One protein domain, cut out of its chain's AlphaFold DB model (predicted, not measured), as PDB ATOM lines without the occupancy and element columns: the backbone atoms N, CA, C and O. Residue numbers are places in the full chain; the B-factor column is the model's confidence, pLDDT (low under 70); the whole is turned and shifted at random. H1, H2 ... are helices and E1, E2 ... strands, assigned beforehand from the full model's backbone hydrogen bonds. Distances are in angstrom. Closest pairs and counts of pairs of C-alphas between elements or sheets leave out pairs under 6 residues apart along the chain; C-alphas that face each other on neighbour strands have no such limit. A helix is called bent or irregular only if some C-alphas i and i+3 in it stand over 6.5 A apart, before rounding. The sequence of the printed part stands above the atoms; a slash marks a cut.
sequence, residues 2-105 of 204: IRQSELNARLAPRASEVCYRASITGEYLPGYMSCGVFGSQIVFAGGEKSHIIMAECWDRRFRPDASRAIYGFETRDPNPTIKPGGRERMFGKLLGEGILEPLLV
ATOM      1  N   ILE A   2       9.820  -9.796 -29.270       34.56
ATOM      2  CA  ILE A   2       8.772 -10.781 -28.932       34.56
ATOM      3  C   ILE A   2       9.474 -12.081 -28.528       34.56
ATOM      4  O   ILE A   2      10.428 -12.478 -29.198       34.56
ATOM      5  N   ARG A   3       9.062 -12.713 -27.424       32.41
ATOM      6  CA  ARG A   3       9.705 -13.946 -26.941       32.41
ATOM      7  C   ARG A   3       9.349 -15.113 -27.868       32.41
ATOM      8  O   ARG A   3       8.206 -15.232 -28.297       32.41
ATOM      9  N   GLN A   4      10.298 -16.014 -28.133       33.59
ATOM     10  CA  GLN A   4      10.094 -17.223 -28.955       33.59
ATOM     11  C   GLN A   4       8.870 -18.047 -28.498       33.59
ATOM     12  O   GLN A   4       8.154 -18.616 -29.315       33.59
ATOM     13  N   SER A   5       8.578 -18.050 -27.195       34.62
ATOM     14  CA  SER A   5       7.397 -18.692 -26.610       34.62
ATOM     15  C   SER A   5       6.069 -18.041 -27.019       34.62
ATOM     16  O   SER A   5       5.082 -18.746 -27.211       34.62
ATOM     17  N   GLU A   6       6.031 -16.719 -27.210       36.94
ATOM     18  CA  GLU A   6       4.851 -15.992 -27.703       36.94
ATOM     19  C   GLU A   6       4.668 -16.165 -29.214       36.94
ATOM     20  O   GLU A   6       3.537 -16.190 -29.696       36.94
ATOM     21  N   LEU A   7       5.765 -16.331 -29.963       35.00
ATOM     22  CA  LEU A   7       5.715 -16.693 -31.379       35.00
ATOM     23  C   LEU A   7       5.138 -18.110 -31.550       35.00
ATOM     24  O   LEU A   7       4.204 -18.309 -32.325       35.00
ATOM     25  N   ASN A   8       5.614 -19.068 -30.749       35.78
ATOM     26  CA  ASN A   8       5.147 -20.457 -30.764       35.78
ATOM     27  C   ASN A   8       3.670 -20.583 -30.350       35.78
ATOM     28  O   ASN A   8       2.917 -21.312 -30.990       35.78
ATOM     29  N   ALA A   9       3.220 -19.824 -29.344       40.94
ATOM     30  CA  ALA A   9       1.817 -19.812 -28.914       40.94
ATOM     31  C   ALA A   9       0.864 -19.185 -29.950       40.94
ATOM     32  O   ALA A   9      -0.306 -19.554 -30.017       40.94
ATOM     33  N   ARG A  10       1.351 -18.252 -30.782       41.69
ATOM     34  CA  ARG A  10       0.572 -17.641 -31.876       41.69
ATOM     35  C   ARG A  10       0.536 -18.497 -33.144       41.69
ATOM     36  O   ARG A  10      -0.402 -18.370 -33.929       41.69
ATOM     37  N   LEU A  11       1.544 -19.342 -33.354       42.41
ATOM     38  CA  LEU A  11       1.673 -20.202 -34.535       42.41
ATOM     39  C   LEU A  11       1.024 -21.583 -34.344       42.41
ATOM     40  O   LEU A  11       0.479 -22.126 -35.303       42.41
ATOM     41  N   ALA A  12       1.002 -22.115 -33.119       41.53
ATOM     42  CA  ALA A  12       0.402 -23.417 -32.807       41.53
ATOM     43  C   ALA A  12      -1.085 -23.569 -33.220       41.53
ATOM     44  O   ALA A  12      -1.419 -24.609 -33.787       41.53
ATOM     45  N   PRO A  13      -1.975 -22.566 -33.046       41.19
ATOM     46  CA  PRO A  13      -3.377 -22.678 -33.465       41.19
ATOM     47  C   PRO A  13      -3.564 -22.582 -34.985       41.19
ATOM     48  O   PRO A  13      -4.556 -23.055 -35.524       41.19
ATOM     49  N   ARG A  14      -2.622 -21.945 -35.694       44.22
ATOM     50  CA  ARG A  14      -2.694 -21.758 -37.152       44.22
ATOM     51  C   ARG A  14      -2.139 -22.958 -37.912       44.22
ATOM     52  O   ARG A  14      -2.664 -23.306 -38.963       44.22
ATOM     53  N   ALA A  15      -1.118 -23.616 -37.363       46.47
ATOM     54  CA  ALA A  15      -0.611 -24.879 -37.894       46.47
ATOM     55  C   ALA A  15      -1.645 -26.015 -37.752       46.47
ATOM     56  O   ALA A  15      -1.811 -26.811 -38.674       46.47
ATOM     57  N   SER A  16      -2.397 -26.057 -36.642       52.28
ATOM     58  CA  SER A  16      -3.468 -27.045 -36.448       52.28
ATOM     59  C   SER A  16      -4.650 -26.839 -37.399       52.28
ATOM     60  O   SER A  16      -5.285 -27.812 -37.796       52.28
ATOM     61  N   GLU A  17      -4.917 -25.602 -37.819       54.69
ATOM     62  CA  GLU A  17      -6.014 -25.276 -38.730       54.69
ATOM     63  C   GLU A  17      -5.769 -25.773 -40.166       54.69
ATOM     64  O   GLU A  17      -6.707 -26.219 -40.823       54.69
ATOM     65  N   VAL A  18      -4.519 -25.785 -40.641       53.91
ATOM     66  CA  VAL A  18      -4.161 -26.349 -41.957       53.91
ATOM     67  C   VAL A  18      -4.327 -27.870 -41.958       53.91
ATOM     68  O   VAL A  18      -4.976 -28.413 -42.852       53.91
ATOM     69  N   CYS A  19      -3.825 -28.554 -40.924       53.19
ATOM     70  CA  CYS A  19      -4.004 -30.000 -40.756       53.19
ATOM     71  C   CYS A  19      -5.484 -30.387 -40.582       53.19
ATOM     72  O   CYS A  19      -5.928 -31.397 -41.124       53.19
ATOM     73  N   TYR A  20      -6.263 -29.571 -39.868       55.28
ATOM     74  CA  TYR A  20      -7.707 -29.758 -39.700       55.28
ATOM     75  C   TYR A  20      -8.483 -29.521 -41.006       55.28
ATOM     76  O   TYR A  20      -9.387 -30.273 -41.348       55.28
ATOM     77  N   ARG A  21      -8.116 -28.510 -41.800       55.69
ATOM     78  CA  ARG A  21      -8.764 -28.252 -43.097       55.69
ATOM     79  C   ARG A  21      -8.412 -29.309 -44.145       55.69
ATOM     80  O   ARG A  21      -9.268 -29.643 -44.958       55.69
ATOM     81  N   ALA A  22      -7.203 -29.868 -44.090       55.53
ATOM     82  CA  ALA A  22      -6.811 -31.031 -44.884       55.53
ATOM     83  C   ALA A  22      -7.632 -32.284 -44.531       55.53
ATOM     84  O   ALA A  22      -8.037 -33.033 -45.416       55.53
ATOM     85  N   SER A  23      -7.937 -32.497 -43.246       50.16
ATOM     86  CA  SER A  23      -8.764 -33.631 -42.824       50.16
ATOM     87  C   SER A  23     -10.253 -33.448 -43.152       50.16
ATOM     88  O   SER A  23     -10.927 -34.436 -43.438       50.16
ATOM     89  N   ILE A  24     -10.761 -32.208 -43.208       47.88
ATOM     90  CA  ILE A  24     -12.144 -31.909 -43.635       47.88
ATOM     91  C   ILE A  24     -12.393 -32.277 -45.107       47.88
ATOM     92  O   ILE A  24     -13.511 -32.650 -45.459       47.88
ATOM     93  N   THR A  25     -11.380 -32.209 -45.979       51.38
ATOM     94  CA  THR A  25     -11.540 -32.551 -47.404       51.38
ATOM     95  C   THR A  25     -11.644 -34.054 -47.687       51.38
ATOM     96  O   THR A  25     -11.956 -34.425 -48.814       51.38
ATOM     97  N   GLY A  26     -11.410 -34.927 -46.698       46.69
ATOM     98  CA  GLY A  26     -11.513 -36.386 -46.849       46.69
ATOM     99  C   GLY A  26     -10.395 -37.047 -47.669       46.69
ATOM    100  O   GLY A  26     -10.356 -38.271 -47.762       46.69
ATOM    101  N   GLU A  27      -9.469 -36.268 -48.231       58.16
ATOM    102  CA  GLU A  27      -8.283 -36.752 -48.941       58.16
ATOM    103  C   GLU A  27      -7.041 -36.617 -48.047       58.16
ATOM    104  O   GLU A  27      -6.774 -35.552 -47.488       58.16
ATOM    105  N   TYR A  28      -6.258 -37.692 -47.915       66.75
ATOM    106  CA  TYR A  28      -4.957 -37.634 -47.247       66.75
ATOM    107  C   TYR A  28      -3.988 -36.802 -48.095       66.75
ATOM    108  O   TYR A  28      -3.611 -37.207 -49.197       66.75
ATOM    109  N   LEU A  29      -3.580 -35.638 -47.586       75.75
ATOM    110  CA  LEU A  29      -2.492 -34.872 -48.192       75.75
ATOM    111  C   LEU A  29      -1.155 -35.598 -47.975       75.75
ATOM    112  O   LEU A  29      -0.959 -36.188 -46.907       75.75
ATOM    113  N   PRO A  30      -0.225 -35.537 -48.946       80.25
ATOM    114  CA  PRO A  30       1.128 -36.035 -48.750       80.25
ATOM    115  C   PRO A  30       1.792 -35.428 -47.503       80.25
ATOM    116  O   PRO A  30       1.595 -34.254 -47.185       80.25
ATOM    117  N   GLY A  31       2.598 -36.226 -46.802       76.12
ATOM    118  CA  GLY A  31       3.481 -35.731 -45.742       76.12
ATOM    119  C   GLY A  31       4.665 -34.962 -46.332       76.12
ATOM    120  O   GLY A  31       4.964 -35.122 -47.510       76.12
ATOM    121  N   TYR A  32       5.351 -34.130 -45.544       76.69
ATOM    122  CA  TYR A  32       6.583 -33.439 -45.981       76.69
ATOM    123  C   TYR A  32       6.442 -32.670 -47.313       76.69
ATOM    124  O   TYR A  32       7.351 -32.623 -48.143       76.69
ATOM    125  N   MET A  33       5.264 -32.087 -47.558       85.69
ATOM    126  CA  MET A  33       5.089 -31.155 -48.669       85.69
ATOM    127  C   MET A  33       5.850 -29.871 -48.379       85.69
ATOM    128  O   MET A  33       5.842 -29.371 -47.252       85.69
ATOM    129  N   SER A  34       6.415 -29.285 -49.425       88.12
ATOM    130  CA  SER A  34       6.900 -27.916 -49.342       88.12
ATOM    131  C   SER A  34       5.795 -26.926 -49.679       88.12
ATOM    132  O   SER A  34       4.795 -27.289 -50.306       88.12
ATOM    133  N   CYS A  35       5.987 -25.671 -49.275       91.06
ATOM    134  CA  CYS A  35       5.060 -24.587 -49.548       91.06
ATOM    135  C   CYS A  35       5.761 -23.354 -50.127       91.06
ATOM    136  O   CYS A  35       6.925 -23.086 -49.842       91.06
ATOM    137  N   GLY A  36       5.020 -22.597 -50.931       92.00
ATOM    138  CA  GLY A  36       5.435 -21.322 -51.504       92.00
ATOM    139  C   GLY A  36       4.233 -20.413 -51.735       92.00
ATOM    140  O   GLY A  36       3.088 -20.790 -51.476       92.00
ATOM    141  N   VAL A  37       4.485 -19.206 -52.223       92.69
ATOM    142  CA  VAL A  37       3.435 -18.265 -52.636       92.69
ATOM    143  C   VAL A  37       3.393 -18.225 -54.158       92.69
ATOM    144  O   VAL A  37       4.439 -18.298 -54.795       92.69
ATOM    145  N   PHE A  38       2.188 -18.153 -54.724       94.00
ATOM    146  CA  PHE A  38       1.971 -17.886 -56.144       94.00
ATOM    147  C   PHE A  38       0.753 -16.973 -56.328       94.00
ATOM    148  O   PHE A  38      -0.396 -17.383 -56.114       94.00
ATOM    149  N   GLY A  39       0.991 -15.717 -56.700       91.00
ATOM    150  CA  GLY A  39      -0.030 -14.677 -56.729       91.00
ATOM    151  C   GLY A  39      -0.640 -14.456 -55.339       91.00
ATOM    152  O   GLY A  39       0.042 -14.060 -54.399       91.00
ATOM    153  N   SER A  40      -1.947 -14.700 -55.188       88.94
ATOM    154  CA  SER A  40      -2.657 -14.605 -53.896       88.94
ATOM    155  C   SER A  40      -2.760 -15.926 -53.126       88.94
ATOM    156  O   SER A  40      -3.322 -15.955 -52.028       88.94
ATOM    157  N   GLN A  41      -2.248 -17.019 -53.697       90.81
ATOM    158  CA  GLN A  41      -2.413 -18.367 -53.163       90.81
ATOM    159  C   GLN A  41      -1.153 -18.842 -52.445       90.81
ATOM    160  O   GLN A  41      -0.033 -18.571 -52.877       90.81
ATOM    161  N   ILE A  42      -1.350 -19.628 -51.387       92.25
ATOM    162  CA  ILE A  42      -0.301 -20.494 -50.848       92.25
ATOM    163  C   ILE A  42      -0.350 -21.792 -51.650       92.25
ATOM    164  O   ILE A  42      -1.409 -22.403 -51.783       92.25
ATOM    165  N   VAL A  43       0.781 -22.204 -52.203       93.38
ATOM    166  CA  VAL A  43       0.910 -23.418 -53.008       93.38
ATOM    167  C   VAL A  43       1.682 -24.454 -52.213       93.38
ATOM    168  O   VAL A  43       2.698 -24.128 -51.610       93.38
ATOM    169  N   PHE A  44       1.216 -25.697 -52.239       92.06
ATOM    170  CA  PHE A  44       1.915 -26.857 -51.697       92.06
ATOM    171  C   PHE A  44       2.293 -27.790 -52.839       92.06
ATOM    172  O   PHE A  44       1.489 -27.988 -53.749       92.06
ATOM    173  N   ALA A  45       3.482 -28.382 -52.812       91.50
ATOM    174  CA  ALA A  45       3.899 -29.313 -53.856       91.50
ATOM    175  C   ALA A  45       4.748 -30.456 -53.311       91.50
ATOM    176  O   ALA A  45       5.463 -30.312 -52.316       91.50
ATOM    177  N   GLY A  46       4.696 -31.576 -54.030       89.50
ATOM    178  CA  GLY A  46       5.505 -32.744 -53.719       89.50
ATOM    179  C   GLY A  46       5.016 -33.477 -52.475       89.50
ATOM    180  O   GLY A  46       3.811 -33.565 -52.227       89.50
ATOM    181  N   GLY A  47       5.963 -34.014 -51.715       85.75
ATOM    182  CA  GLY A  47       5.723 -34.719 -50.459       85.75
ATOM    183  C   GLY A  47       5.594 -36.231 -50.620       85.75
ATOM    184  O   GLY A  47       5.576 -36.768 -51.723       85.75
ATOM    185  N   GLU A  48       5.527 -36.931 -49.502       80.56
ATOM    186  CA  GLU A  48       5.465 -38.384 -49.402       80.56
ATOM    187  C   GLU A  48       4.012 -38.873 -49.408       80.56
ATOM    188  O   GLU A  48       3.201 -38.451 -48.578       80.56
ATOM    189  N   LYS A  49       3.664 -39.782 -50.330       76.19
ATOM    190  CA  LYS A  49       2.358 -40.451 -50.321       76.19
ATOM    191  C   LYS A  49       2.378 -41.520 -49.228       76.19
ATOM    192  O   LYS A  49       3.065 -42.531 -49.349       76.19
ATOM    193  N   SER A  50       1.656 -41.306 -48.137       61.12
ATOM    194  CA  SER A  50       1.720 -42.202 -46.986       61.12
ATOM    195  C   SER A  50       0.864 -43.463 -47.161       61.12
ATOM    196  O   SER A  50      -0.362 -43.413 -47.139       61.12
ATOM    197  N   HIS A  51       1.541 -44.615 -47.218       51.50
ATOM    198  CA  HIS A  51       1.063 -45.895 -46.668       51.50
ATOM    199  C   HIS A  51       2.146 -46.649 -45.864       51.50
ATOM    200  O   HIS A  51       1.872 -47.733 -45.357       51.50
ATOM    201  N   ILE A  52       3.361 -46.107 -45.716       46.28
ATOM    202  CA  ILE A  52       4.485 -46.825 -45.097       46.28
ATOM    203  C   ILE A  52       4.739 -46.275 -43.690       46.28
ATOM    204  O   ILE A  52       4.863 -45.072 -43.471       46.28
ATOM    205  N   ILE A  53       4.754 -47.187 -42.720       42.31
ATOM    206  CA  ILE A  53       5.038 -46.937 -41.307       42.31
ATOM    207  C   ILE A  53       6.443 -46.325 -41.207       42.31
ATOM    208  O   ILE A  53       7.388 -46.865 -41.778       42.31
ATOM    209  N   MET A  54       6.594 -45.240 -40.437       43.06
ATOM    210  CA  MET A  54       7.853 -44.500 -40.189       43.06
ATOM    211  C   MET A  54       9.074 -45.354 -39.773       43.06
ATOM    212  O   MET A  54      10.172 -44.825 -39.633       43.06
ATOM    213  N   ALA A  55       8.904 -46.655 -39.544       42.91
ATOM    214  CA  ALA A  55       9.963 -47.576 -39.166       42.91
ATOM    215  C   ALA A  55      10.885 -47.981 -40.336       42.91
ATOM    216  O   ALA A  55      12.010 -48.400 -40.081       42.91
ATOM    217  N   GLU A  56      10.458 -47.833 -41.598       43.97
ATOM    218  CA  GLU A  56      11.227 -48.302 -42.771       43.97
ATOM    219  C   GLU A  56      11.888 -47.174 -43.590       43.97
ATOM    220  O   GLU A  56      12.704 -47.448 -44.469       43.97
ATOM    221  N   CYS A  57      11.611 -45.900 -43.278       44.19
ATOM    222  CA  CYS A  57      12.004 -44.738 -44.096       44.19
ATOM    223  C   CYS A  57      13.517 -44.440 -44.150       44.19
ATOM    224  O   CYS A  57      13.949 -43.574 -44.910       44.19
ATOM    225  N   TRP A  58      14.327 -45.162 -43.372       45.00
ATOM    226  CA  TRP A  58      15.786 -45.027 -43.361       45.00
ATOM    227  C   TRP A  58      16.512 -46.144 -44.136       45.00
ATOM    228  O   TRP A  58      17.735 -46.062 -44.287       45.00
ATOM    229  N   ASP A  59      15.813 -47.164 -44.664       47.69
ATOM    230  CA  ASP A  59      16.435 -48.118 -45.595       47.69
ATOM    231  C   ASP A  59      16.525 -47.480 -46.990       47.69
ATOM    232  O   ASP A  59      15.535 -47.299 -47.699       47.69
ATOM    233  N   ARG A  60      17.756 -47.160 -47.408       47.41
ATOM    234  CA  ARG A  60      18.085 -46.561 -48.714       47.41
ATOM    235  C   ARG A  60      17.559 -47.356 -49.918       47.41
ATOM    236  O   ARG A  60      17.570 -46.825 -51.028       47.41
ATOM    237  N   ARG A  61      17.138 -48.612 -49.723       48.75
ATOM    238  CA  ARG A  61      16.598 -49.490 -50.772       48.75
ATOM    239  C   ARG A  61      15.128 -49.229 -51.101       48.75
ATOM    240  O   ARG A  61      14.725 -49.512 -52.225       48.75
ATOM    241  N   PHE A  62      14.356 -48.648 -50.182       51.06
ATOM    242  CA  PHE A  62      12.933 -48.356 -50.371       51.06
ATOM    243  C   PHE A  62      12.699 -46.853 -50.235       51.06
ATOM    244  O   PHE A  62      12.384 -46.339 -49.166       51.06
ATOM    245  N   ARG A  63      12.906 -46.117 -51.334       55.88
ATOM    246  CA  ARG A  63      12.610 -44.678 -51.355       55.88
ATOM    247  C   ARG A  63      11.089 -44.468 -51.310       55.88
ATOM    248  O   ARG A  63      10.391 -45.154 -52.057       55.88
ATOM    249  N   PRO A  64      10.578 -43.527 -50.496       61.66
ATOM    250  CA  PRO A  64       9.146 -43.278 -50.411       61.66
ATOM    251  C   PRO A  64       8.532 -42.910 -51.763       61.66
ATOM    252  O   PRO A  64       9.163 -42.210 -52.562       61.66
ATOM    253  N   ASP A  65       7.296 -43.353 -52.022       76.56
ATOM    254  CA  ASP A  65       6.548 -42.942 -53.214       76.56
ATOM    255  C   ASP A  65       6.211 -41.450 -53.105       76.56
ATOM    256  O   ASP A  65       5.272 -41.031 -52.425       76.56
ATOM    257  N   ALA A  66       7.029 -40.627 -53.752       83.50
ATOM    258  CA  ALA A  66       6.874 -39.189 -53.730       83.50
ATOM    259  C   ALA A  66       5.711 -38.739 -54.630       83.50
ATOM    260  O   ALA A  66       5.367 -39.338 -55.658       83.50
ATOM    261  N   SER A  67       5.087 -37.631 -54.255       86.69
ATOM    262  CA  SER A  67       3.959 -37.042 -54.954       86.69
ATOM    263  C   SER A  67       4.407 -36.069 -56.034       86.69
ATOM    264  O   SER A  67       5.408 -35.366 -55.924       86.69
ATOM    265  N   ARG A  68       3.621 -36.029 -57.108       91.12
ATOM    266  CA  ARG A  68       3.714 -35.032 -58.187       91.12
ATOM    267  C   ARG A  68       2.614 -33.980 -58.075       91.12
ATOM    268  O   ARG A  68       2.469 -33.138 -58.960       91.12
ATOM    269  N   ALA A  69       1.761 -34.119 -57.063       89.31
ATOM    270  CA  ALA A  69       0.610 -33.268 -56.884       89.31
ATOM    271  C   ALA A  69       1.050 -31.881 -56.419       89.31
ATOM    272  O   ALA A  69       2.041 -31.714 -55.706       89.31
ATOM    273  N   ILE A  70       0.271 -30.905 -56.856       91.38
ATOM    274  CA  ILE A  70       0.368 -29.520 -56.433       91.38
ATOM    275  C   ILE A  70      -1.000 -29.159 -55.893       91.38
ATOM    276  O   ILE A  70      -2.012 -29.536 -56.480       91.38
ATOM    277  N   TYR A  71      -1.037 -28.441 -54.788       90.69
ATOM    278  CA  TYR A  71      -2.254 -27.984 -54.150       90.69
ATOM    279  C   TYR A  71      -2.186 -26.477 -53.984       90.69
ATOM    280  O   TYR A  71      -1.114 -25.916 -53.790       90.69
ATOM    281  N   GLY A  72      -3.331 -25.815 -54.050       90.88
ATOM    282  CA  GLY A  72      -3.434 -24.388 -53.768       90.88
ATOM    283  C   GLY A  72      -4.405 -24.143 -52.632       90.88
ATOM    284  O   GLY A  72      -5.418 -24.831 -52.493       90.88
ATOM    285  N   PHE A  73      -4.076 -23.144 -51.835       88.81
ATOM    286  CA  PHE A  73      -4.871 -22.642 -50.739       88.81
ATOM    287  C   PHE A  73      -5.090 -21.148 -50.958       88.81
ATOM    288  O   PHE A  73      -4.153 -20.347 -50.921       88.81
ATOM    289  N   GLU A  74      -6.340 -20.782 -51.223       88.06
ATOM    290  CA  GLU A  74      -6.729 -19.394 -51.431       88.06
ATOM    291  C   GLU A  74      -7.033 -18.750 -50.079       88.06
ATOM    292  O   GLU A  74      -7.996 -19.107 -49.399       88.06
ATOM    293  N   THR A  75      -6.195 -17.792 -49.686       80.38
ATOM    294  CA  THR A  75      -6.284 -17.137 -48.371       80.38
ATOM    295  C   THR A  75      -7.492 -16.210 -48.253       80.38
ATOM    296  O   THR A  75      -7.916 -15.893 -47.144       80.38
ATOM    297  N   ARG A  76      -8.041 -15.773 -49.393       82.44
ATOM    298  CA  ARG A  76      -9.191 -14.861 -49.475       82.44
ATOM    299  C   ARG A  76     -10.525 -15.574 -49.700       82.44
ATOM    300  O   ARG A  76     -11.552 -14.901 -49.767       82.44
ATOM    301  N   ASP A  77     -10.524 -16.899 -49.847       80.81
ATOM    302  CA  ASP A  77     -11.754 -17.682 -49.972       80.81
ATOM    303  C   ASP A  77     -12.513 -17.601 -48.631       80.81
ATOM    304  O   ASP A  77     -11.907 -17.866 -47.590       80.81
ATOM    305  N   PRO A  78     -13.808 -17.222 -48.602       78.06
ATOM    306  CA  PRO A  78     -14.598 -17.223 -47.369       78.06
ATOM    307  C   PRO A  78     -14.722 -18.623 -46.750       78.06
ATOM    308  O   PRO A  78     -14.980 -18.733 -45.552       78.06
ATOM    309  N   ASN A  79     -14.498 -19.686 -47.533       80.31
ATOM    310  CA  ASN A  79     -14.380 -21.054 -47.043       80.31
ATOM    311  C   ASN A  79     -13.041 -21.687 -47.488       80.31
ATOM    312  O   ASN A  79     -13.009 -22.493 -48.427       80.31
ATOM    313  N   PRO A  80     -11.917 -21.334 -46.827       75.12
ATOM    314  CA  PRO A  80     -10.590 -21.759 -47.259       75.12
ATOM    315  C   PRO A  80     -10.439 -23.280 -47.234       75.12
ATOM    316  O   PRO A  80     -10.541 -23.923 -46.187       75.12
ATOM    317  N   THR A  81     -10.147 -23.859 -48.390       80.50
ATOM    318  CA  THR A  81      -9.919 -25.295 -48.564       80.50
ATOM    319  C   THR A  81      -8.683 -25.509 -49.420       80.50
ATOM    320  O   THR A  81      -8.375 -24.702 -50.300       80.50
ATOM    321  N   ILE A  82      -7.952 -26.586 -49.143       81.75
ATOM    322  CA  ILE A  82      -6.810 -26.987 -49.958       81.75
ATOM    323  C   ILE A  82      -7.367 -27.719 -51.176       81.75
ATOM    324  O   ILE A  82      -8.102 -28.692 -51.038       81.75
ATOM    325  N   LYS A  83      -7.054 -27.221 -52.373       84.38
ATOM    326  CA  LYS A  83      -7.602 -27.737 -53.632       84.38
ATOM    327  C   LYS A  83      -6.480 -28.359 -54.472       84.38
ATOM    328  O   LYS A  83      -5.484 -27.674 -54.727       84.38
ATOM    329  N   PRO A  84      -6.617 -29.615 -54.939       83.94
ATOM    330  CA  PRO A  84      -5.649 -30.208 -55.857       83.94
ATOM    331  C   PRO A  84      -5.612 -29.421 -57.173       83.94
ATOM    332  O   PRO A  84      -6.644 -29.014 -57.705       83.94
ATOM    333  N   GLY A  85      -4.409 -29.183 -57.686       79.50
ATOM    334  CA  GLY A  85      -4.120 -28.328 -58.838       79.50
ATOM    335  C   GLY A  85      -4.255 -26.825 -58.568       79.50
ATOM    336  O   GLY A  85      -4.098 -26.041 -59.502       79.50
ATOM    337  N   GLY A  86      -4.548 -26.418 -57.329       80.44
ATOM    338  CA  GLY A  86      -4.801 -25.030 -56.939       80.44
ATOM    339  C   GLY A  86      -6.074 -24.433 -57.528       80.44
ATOM    340  O   GLY A  86      -6.993 -25.160 -57.926       80.44
ATOM    341  N   ARG A  87      -6.161 -23.096 -57.553       76.31
ATOM    342  CA  ARG A  87      -7.289 -22.386 -58.169       76.31
ATOM    343  C   ARG A  87      -7.508 -22.886 -59.593       76.31
ATOM    344  O   ARG A  87      -6.574 -22.984 -60.383       76.31
ATOM    345  N   GLU A  88      -8.762 -23.216 -59.901       78.69
ATOM    346  CA  GLU A  88      -9.184 -23.686 -61.229       78.69
ATOM    347  C   GLU A  88      -8.381 -24.902 -61.744       78.69
ATOM    348  O   GLU A  88      -8.354 -25.165 -62.944       78.69
ATOM    349  N   ARG A  89      -7.730 -25.662 -60.844       81.38
ATOM    350  CA  ARG A  89      -6.855 -26.804 -61.168       81.38
ATOM    351  C   ARG A  89      -5.724 -26.459 -62.151       81.38
ATOM    352  O   ARG A  89      -5.271 -27.323 -62.900       81.38
ATOM    353  N   MET A  90      -5.269 -25.204 -62.152       87.12
ATOM    354  CA  MET A  90      -4.354 -24.676 -63.168       87.12
ATOM    355  C   MET A  90      -2.963 -25.316 -63.172       87.12
ATOM    356  O   MET A  90      -2.338 -25.369 -64.226       87.12
ATOM    357  N   PHE A  91      -2.477 -25.807 -62.029       89.00
ATOM    358  CA  PHE A  91      -1.101 -26.295 -61.925       89.00
ATOM    359  C   PHE A  91      -0.889 -27.688 -62.528       89.00
ATOM    360  O   PHE A  91       0.246 -28.057 -62.808       89.00
ATOM    361  N   GLY A  92      -1.932 -28.497 -62.722       89.06
ATOM    362  CA  GLY A  92      -1.749 -29.883 -63.163       89.06
ATOM    363  C   GLY A  92      -0.861 -30.696 -62.202       89.06
ATOM    364  O   GLY A  92      -1.169 -30.804 -61.015       89.06
ATOM    365  N   LYS A  93       0.212 -31.307 -62.724       91.62
ATOM    366  CA  LYS A  93       1.175 -32.131 -61.970       91.62
ATOM    367  C   LYS A  93       2.606 -31.786 -62.374       91.62
ATOM    368  O   LYS A  93       2.850 -31.491 -63.541       91.62
ATOM    369  N   LEU A  94       3.535 -31.943 -61.434       91.88
ATOM    370  CA  LEU A  94       4.975 -31.831 -61.673       91.88
ATOM    371  C   LEU A  94       5.461 -32.845 -62.725       91.88
ATOM    372  O   LEU A  94       4.886 -33.940 -62.873       91.88
ATOM    373  N   LEU A  95       6.526 -32.490 -63.448       90.75
ATOM    374  CA  LEU A  95       7.182 -33.376 -64.411       90.75
ATOM    375  C   LEU A  95       8.093 -34.379 -63.694       90.75
ATOM    376  O   LEU A  95       8.605 -34.102 -62.611       90.75
ATOM    377  N   GLY A  96       8.316 -35.524 -64.339       87.38
ATOM    378  CA  GLY A  96       9.156 -36.599 -63.814       87.38
ATOM    379  C   GLY A  96       8.466 -37.459 -62.758       87.38
ATOM    380  O   GLY A  96       7.239 -37.610 -62.745       87.38
ATOM    381  N   GLU A  97       9.285 -38.055 -61.900       82.25
ATOM    382  CA  GLU A  97       8.826 -38.750 -60.702       82.25
ATOM    383  C   GLU A  97       8.434 -37.737 -59.617       82.25
ATOM    384  O   GLU A  97       8.725 -36.546 -59.722       82.25
ATOM    385  N   GLY A  98       7.709 -38.178 -58.588       82.06
ATOM    386  CA  GLY A  98       7.391 -37.281 -57.479       82.06
ATOM    387  C   GLY A  98       8.643 -36.775 -56.768       82.06
ATOM    388  O   GLY A  98       9.692 -37.421 -56.794       82.06
ATOM    389  N   ILE A  99       8.513 -35.626 -56.111       85.00
ATOM    390  CA  ILE A  99       9.619 -34.962 -55.413       85.00
ATOM    391  C   ILE A  99       9.265 -34.755 -53.940       85.00
ATOM    392  O   ILE A  99       8.133 -34.398 -53.611       85.00
ATOM    393  N   LEU A 100      10.229 -35.004 -53.055       80.25
ATOM    394  CA  LEU A 100      10.104 -34.716 -51.626       80.25
ATOM    395  C   LEU A 100      10.643 -33.311 -51.365       80.25
ATOM    396  O   LEU A 100      11.654 -32.937 -51.954       80.25
ATOM    397  N   GLU A 101       9.943 -32.554 -50.519       80.00
ATOM    398  CA  GLU A 101      10.391 -31.256 -49.992       80.00
ATOM    399  C   GLU A 101      11.007 -30.296 -51.038       80.00
ATOM    400  O   GLU A 101      12.097 -29.763 -50.827       80.00
ATOM    401  N   PRO A 102      10.350 -30.049 -52.191       87.62
ATOM    402  CA  PRO A 102      10.936 -29.187 -53.209       87.62
ATOM    403  C   PRO A 102      10.959 -27.725 -52.776       87.62
ATOM    404  O   PRO A 102      10.050 -27.244 -52.117       87.62
ATOM    405  N   LEU A 103      11.919 -26.944 -53.234       89.94
ATOM    406  CA  LEU A 103      11.848 -25.498 -53.100       89.94
ATOM    407  C   LEU A 103      10.805 -24.927 -54.078       89.94
ATOM    408  O   LEU A 103      10.826 -25.263 -55.261       89.94
ATOM    409  N   LEU A 104       9.925 -24.049 -53.588       93.00
ATOM    410  CA  LEU A 104       8.887 -23.371 -54.374       93.00
ATOM    411  C   LEU A 104       9.090 -21.858 -54.353       93.00
ATOM    412  O   LEU A 104       9.109 -21.253 -53.282       93.00
ATOM    413  N   VAL A 105       9.202 -21.248 -55.533       94.75
ATOM    414  CA  VAL A 105       9.507 -19.818 -55.660       94.75
ATOM    415  C   VAL A 105       8.720 -19.191 -56.804       94.75
ATOM    416  O   VAL A 105       8.800 -19.655 -57.936       94.75
TER     417      VAL A 105
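AT A GLANCE: This is residues 2 to 105 of the 204 residues of an uncharacterized protein of Prunus yedoensis var. nudiflora (UniProt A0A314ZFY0). A small, strongly twisted sheet of four strands, E1 to E4, has a long helix, H1, that grazes it with its last residues and sticks out as an arm with residues 4 to 17. The long loop of residues 46 to 69 reaches away from the sheet, and its residues 57 to 62 stick out; E5 lies beside E1. The printed part has 104 residues with one named helix and five named strands, in the order H1 E1 E2 E3 E4 E5; the class is mixed, with under half of the residues in named elements. The sheet's order is E1 E2 E3 E4, antiparallel throughout. The whole is only just compact, close to loose, with a radius of gyration of the C-alphas of 15.2 A and spans of 43 by 37 by 28 A.

HOW THE PARTS SIT: E1, residues 34 to 38, and E2, residues 41 to 45, form a hairpin, with N 36 and O 43 2.9 A apart, within hydrogen-bond range. E2 and E3, residues 70 to 74, form another, with N 44 and O 71 at 2.8 A. E3 and E4, residues 82 to 84, form a third, with N 72 and O 83 at 2.9 A. The four make a meander, each strand the antiparallel neighbour of the one before. E5, residues 103 to 105, pairs with no named strand; its closest C-alpha to E1 is that of Leu 104, 4.9 A from that of Gly 36. H1, residues 4 to 24, only grazes the sheet, with residues 18 to 24; its closest C-alphas to E4 are those of Ala 22 and Ile 82, 6.5 A apart. In H1, 14 of 17 O i to N i+4 pairs are within hydrogen-bond range.

IN THESE COORDINATES: H1 runs 30.4 A from C-alpha 4 at (10.094, -17.223, -28.955), with a kink of 29 degrees near residue 11; it is only just irregular, C-alphas 10 and 13 being 6.6 A apart. E1 spans 13.1 A, E2 12.7 A and E3 13.3 A; E4 and E5 have three residues each. E5 ends at C-alpha 105, (9.507, -19.818, -55.660).

THE WHOLE: The two C-alphas farthest apart, those of Ile 2 and Arg 61, are 45.1 A apart. The printed part has no cut. The links E2 to E3 and E4 to E5 are long. Mean pLDDT of the printed part is 70.0, and residues 2 to 28 and 50 to 64 are under 70.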